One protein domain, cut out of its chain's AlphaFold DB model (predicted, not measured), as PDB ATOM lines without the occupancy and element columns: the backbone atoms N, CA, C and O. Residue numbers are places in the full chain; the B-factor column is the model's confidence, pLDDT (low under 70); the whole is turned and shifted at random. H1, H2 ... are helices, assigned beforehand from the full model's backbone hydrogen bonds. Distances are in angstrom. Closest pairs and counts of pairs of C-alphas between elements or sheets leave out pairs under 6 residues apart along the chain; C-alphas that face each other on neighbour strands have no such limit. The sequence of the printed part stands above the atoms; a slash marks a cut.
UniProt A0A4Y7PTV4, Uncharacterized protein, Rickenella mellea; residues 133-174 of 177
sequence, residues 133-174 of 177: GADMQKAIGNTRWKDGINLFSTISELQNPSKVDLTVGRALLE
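This is residues 133 to 174 of the 177 residues of an uncharacterized protein of Rickenella mellea (UniProt A0A4Y7PTV4). One long helix, H1, leads into a short helix, H2, beyond its end, and from there a long unnamed stretch, residues 160 to 174, folds back toward H1 as the second limb of an open hook. Residues 133 to 143, mostly in H1, stick out and lengthen the outline. The printed part has 42 residues with two named helices, H1 then H2, no named strand, and the class is all helix. It is only just loose, close to extended, with a radius of gyration of the C-alphas of 13.6 A and spans of 43 by 21 by 7 A.

H1, residues 134 to 149, is 22.6 A long and begins at C-alpha 134 (205.591, 191.562, 258.243). H2, residues 155 to 159, ends at C-alpha 159 (216.270, 185.006, 218.928).

H1 and H2 are apart, joined by a tight link of 5 residues. In both, every O i to N i+4 pair is within hydrogen-bond range.

The C-alphas farthest apart, those of Gly 133 and Asn 160, are 43.3 A apart. The printed part has no cut. Residues 166 to 174 have pLDDT under 70.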
ATOM      1  N   GLY A 133     209.303 189.706 260.950       76.12
ATOM      2  CA  GLY A 133     208.180 190.646 260.931       76.12
ATOM      3  C   GLY A 133     207.606 190.905 259.529       76.12
ATOM      4  O   GLY A 133     208.264 190.683 258.509       76.12
ATOM      5  N   ALA A 134     206.363 191.392 259.478       77.19
ATOM      6  CA  ALA A 134     205.591 191.562 258.243       77.19
ATOM      7  C   ALA A 134     206.274 192.467 257.196       77.19
ATOM      8  O   ALA A 134     206.264 192.139 256.007       77.19
ATOM      9  N   ASP A 135     206.915 193.556 257.624       78.88
ATOM     10  CA  ASP A 135     207.588 194.495 256.717       78.88
ATOM     11  C   ASP A 135     208.800 193.869 256.028       78.88
ATOM     12  O   ASP A 135     208.986 194.019 254.820       78.88
ATOM     13  N   MET A 136     209.577 193.075 256.768       79.62
ATOM     14  CA  MET A 136     210.706 192.337 256.207       79.62
ATOM     15  C   MET A 136     210.228 191.262 255.221       79.62
ATOM     16  O   MET A 136     210.800 191.117 254.143       79.62
ATOM     17  N   GLN A 137     209.130 190.558 255.526       76.12
ATOM     18  CA  GLN A 137     208.524 189.607 254.583       76.12
ATOM     19  C   GLN A 137     208.066 190.293 253.289       76.12
ATOM     20  O   GLN A 137     208.239 189.742 252.200       76.12
ATOM     21  N   LYS A 138     207.499 191.501 253.393       79.31
ATOM     22  CA  LYS A 138     207.079 192.300 252.236       79.31
ATOM     23  C   LYS A 138     208.276 192.764 251.406       79.31
ATOM     24  O   LYS A 138     208.246 192.623 250.186       79.31
ATOM     25  N   ALA A 139     209.332 193.264 252.050       81.00
ATOM     26  CA  ALA A 139     210.557 193.691 251.377       81.00
ATOM     27  C   ALA A 139     211.202 192.535 250.597       81.00
ATOM     28  O   ALA A 139     211.444 192.665 249.398       81.00
ATOM     29  N   ILE A 140     211.362 191.368 251.231       82.06
ATOM     30  CA  ILE A 140     211.880 190.160 250.568       82.06
ATOM     31  C   ILE A 140     210.948 189.703 249.441       82.06
ATOM     32  O   ILE A 140     211.412 189.290 248.380       82.06
ATOM     33  N   GLY A 141     209.631 189.809 249.632       82.50
ATOM     34  CA  GLY A 141     208.647 189.535 248.588       82.50
ATOM     35  C   GLY A 141     208.853 190.391 247.335       82.50
ATOM     36  O   GLY A 141     208.825 189.847 246.231       82.50
ATOM     37  N   ASN A 142     209.103 191.692 247.505       84.75
ATOM     38  CA  ASN A 142     209.366 192.621 246.404       84.75
ATOM     39  C   ASN A 142     210.686 192.316 245.691       84.75
ATOM     40  O   ASN A 142     210.714 192.303 244.462       84.75
ATOM     41  N   THR A 143     211.758 192.052 246.441       85.56
ATOM     42  CA  THR A 143     213.057 191.666 245.870       85.56
ATOM     43  C   THR A 143     212.922 190.379 245.062       85.56
ATOM     44  O   THR A 143     213.196 190.374 243.870       85.56
ATOM     45  N   ARG A 144     212.316 189.338 245.646       83.81
ATOM     46  CA  ARG A 144     212.065 188.061 244.964       83.81
ATOM     47  C   ARG A 144     211.206 188.206 243.708       83.81
ATOM     48  O   ARG A 144     211.376 187.447 242.761       83.81
ATOM     49  N   TRP A 145     210.253 189.138 243.702       85.62
ATOM     50  CA  TRP A 145     209.467 189.430 242.503       85.62
ATOM     51  C   TRP A 145     210.337 190.047 241.402       85.62
ATOM     52  O   TRP A 145     210.282 189.578 240.268       85.62
ATOM     53  N   LYS A 146     211.155 191.056 241.738       86.00
ATOM     54  CA  LYS A 146     212.057 191.724 240.785       86.00
ATOM     55  C   LYS A 146     213.081 190.747 240.211       86.00
ATOM     56  O   LYS A 146     213.202 190.654 238.996       86.00
ATOM     57  N   ASP A 147     213.738 189.986 241.078       83.56
ATOM     58  CA  ASP A 147     214.743 188.999 240.679       83.56
ATOM     59  C   ASP A 147     214.106 187.890 239.839       83.56
ATOM     60  O   ASP A 147     214.635 187.498 238.806       83.56
ATOM     61  N   GLY A 148     212.917 187.436 240.241       82.88
ATOM     62  CA  GLY A 148     212.187 186.397 239.532       82.88
ATOM     63  C   GLY A 148     211.789 186.786 238.108       82.88
ATOM     64  O   GLY A 148     211.903 185.968 237.202       82.88
ATOM     65  N   ILE A 149     211.334 188.019 237.873       82.81
ATOM     66  CA  ILE A 149     210.992 188.460 236.510       82.81
ATOM     67  C   ILE A 149     212.216 188.445 235.589       82.81
ATOM     68  O   ILE A 149     212.082 188.094 234.419       82.81
ATOM     69  N   ASN A 150     213.402 188.743 236.122       83.00
ATOM     70  CA  ASN A 150     214.650 188.716 235.360       83.00
ATOM     71  C   ASN A 150     215.136 187.294 235.022       83.00
ATOM     72  O   ASN A 150     216.123 187.156 234.308       83.00
ATOM     73  N   LEU A 151     214.458 186.241 235.500       82.19
ATOM     74  CA  LEU A 151     214.734 184.859 235.086       82.19
ATOM     75  C   LEU A 151     214.105 184.482 233.741       82.19
ATOM     76  O   LEU A 151     214.467 183.455 233.169       82.19
ATOM     77  N   PHE A 152     213.138 185.256 233.246       81.75
ATOM     78  CA  PHE A 152     212.582 185.012 231.920       81.75
ATOM     79  C   PHE A 152     213.543 185.497 230.841       81.75
ATOM     80  O   PHE A 152     214.090 186.593 230.939       81.75
ATOM     81  N   SER A 153     213.678 184.710 229.773       82.12
ATOM     82  CA  SER A 153     214.438 185.130 228.600       82.12
ATOM     83  C   SER A 153     213.852 186.401 227.985       82.12
ATOM     84  O   SER A 153     212.642 186.541 227.791       82.12
ATOM     85  N   THR A 154     214.741 187.307 227.611       82.44
ATOM     86  CA  THR A 154     214.460 188.451 226.749       82.44
ATOM     87  C   THR A 154     214.210 187.999 225.306       82.44
ATOM     88  O   THR A 154     214.604 186.908 224.889       82.44
ATOM     89  N   ILE A 155     213.597 188.861 224.487       80.94
ATOM     90  CA  ILE A 155     213.392 188.580 223.053       80.94
ATOM     91  C   ILE A 155     214.730 188.315 222.346       80.94
ATOM     92  O   ILE A 155     214.821 187.406 221.524       80.94
ATOM     93  N   SER A 156     215.779 189.068 222.685       81.44
ATOM     94  CA  SER A 156     217.107 188.898 222.089       81.44
ATOM     95  C   SER A 156     217.741 187.546 222.427       81.44
ATOM     96  O   SER A 156     218.385 186.952 221.565       81.44
ATOM     97  N   GLU A 157     217.544 187.042 223.646       80.62
ATOM     98  CA  GLU A 157     217.992 185.703 224.053       80.62
ATOM     99  C   GLU A 157     217.196 184.595 223.357       80.62
ATOM    100  O   GLU A 157     217.775 183.599 222.936       80.62
ATOM    101  N   LEU A 158     215.888 184.782 223.156       77.88
ATOM    102  CA  LEU A 158     215.066 183.832 222.397       77.88
ATOM    103  C   LEU A 158     215.454 183.779 220.912       77.88
ATOM    104  O   LEU A 158     215.456 182.708 220.312       77.88
ATOM    105  N   GLN A 159     215.799 184.922 220.316       82.69
ATOM    106  CA  GLN A 159     216.270 185.006 218.928       82.69
ATOM    107  C   GLN A 159     217.694 184.468 218.751       82.69
ATOM    108  O   GLN A 159     218.063 184.060 217.651       82.69
ATOM    109  N   ASN A 160     218.499 184.469 219.814       83.19
ATOM    110  CA  ASN A 160     219.849 183.928 219.799       83.19
ATOM    111  C   ASN A 160     220.129 183.099 221.065       83.19
ATOM    112  O   ASN A 160     220.759 183.602 222.002       83.19
ATOM    113  N   PRO A 161     219.727 181.814 221.071       75.31
ATOM    114  CA  PRO A 161     219.827 180.949 222.246       75.31
ATOM    115  C   PRO A 161     221.246 180.773 222.799       75.31
ATOM    116  O   PRO A 161     221.409 180.477 223.976       75.31
ATOM    117  N   SER A 162     222.286 180.996 221.983       78.50
ATOM    118  CA  SER A 162     223.684 180.938 222.441       78.50
ATOM    119  C   SER A 162     224.043 182.019 223.470       78.50
ATOM    120  O   SER A 162     225.054 181.899 224.153       78.50
ATOM    121  N   LYS A 163     223.213 183.063 223.588       73.88
ATOM    122  CA  LYS A 163     223.365 184.150 224.562       73.88
ATOM    123  C   LYS A 163     222.630 183.899 225.878       73.88
ATOM    124  O   LYS A 163     222.750 184.723 226.777       73.88
ATOM    125  N   VAL A 164     221.857 182.815 225.985       70.00
ATOM    126  CA  VAL A 164     221.110 182.494 227.206       70.00
ATOM    127  C   VAL A 164     222.092 182.059 228.290       70.00
ATOM    128  O   VAL A 164     222.723 181.005 228.180       70.00
ATOM    129  N   ASP A 165     222.185 182.838 229.363       70.38
ATOM    130  CA  ASP A 165     222.922 182.435 230.555       70.38
ATOM    131  C   ASP A 165     222.059 181.514 231.433       70.38
ATOM    132  O   ASP A 165     221.212 181.943 232.219       70.38
ATOM    133  N   LEU A 166     222.294 180.206 231.313       67.19
ATOM    134  CA  LEU A 166     221.593 179.185 232.096       67.19
ATOM    135  C   LEU A 166     222.014 179.152 233.579       67.19
ATOM    136  O   LEU A 166     221.417 178.411 234.364       67.19
ATOM    137  N   THR A 167     223.029 179.924 233.985       64.31
ATOM    138  CA  THR A 167     223.520 179.954 235.371       64.31
ATOM    139  C   THR A 167     222.695 180.873 236.274       64.31
ATOM    140  O   THR A 167     222.560 180.589 237.466       64.31
ATOM    141  N   VAL A 168     222.031 181.892 235.712       61.28
ATOM    142  CA  VAL A 168     221.212 182.868 236.459       61.28
ATOM    143  C   VAL A 168     220.077 182.189 237.236       61.28
ATOM    144  O   VAL A 168     219.816 182.520 238.392       61.28
ATOM    145  N   GLY A 169     219.434 181.178 236.643       54.38
ATOM    146  CA  GLY A 169     218.355 180.424 237.292       54.38
ATOM    147  C   GLY A 169     218.815 179.501 238.428       54.38
ATOM    148  O   GLY A 169     218.042 179.248 239.353       54.38
ATOM    149  N   ARG A 170     220.066 179.014 238.401       50.41
ATOM    150  CA  ARG A 170     220.607 178.128 239.452       50.41
ATOM    151  C   ARG A 170     220.875 178.875 240.755       50.41
ATOM    152  O   ARG A 170     220.561 178.349 241.818       50.41
ATOM    153  N   ALA A 171     221.344 180.118 240.673       48.59
ATOM    154  CA  ALA A 171     221.707 180.923 241.841       48.59
ATOM    155  C   ALA A 171     220.538 181.196 242.814       48.59
ATOM    156  O   ALA A 171     220.770 181.465 243.988       48.59
ATOM    157  N   LEU A 172     219.283 181.118 242.350       49.59
ATOM    158  CA  LEU A 172     218.087 181.286 243.191       49.59
ATOM    159  C   LEU A 172     217.546 179.969 243.775       49.59
ATOM    160  O   LEU A 172     216.689 180.003 244.658       49.59
ATOM    161  N   LEU A 173     218.015 178.820 243.277       48.06
ATOM    162  CA  LEU A 173     217.658 177.483 243.769       48.06
ATOM    163  C   LEU A 173     218.732 176.902 244.696       48.06
ATOM    164  O   LEU A 173     218.425 176.059 245.538       48.06
ATOM    165  N   GLU A 174     219.971 177.363 244.558       47.94
ATOM    166  CA  GLU A 174     221.082 177.046 245.448       47.94
ATOM    167  C   GLU A 174     220.991 177.927 246.702       47.94
ATOM    168  O   GLU A 174     221.495 179.049 246.757       47.94
TER     169      GLU A 174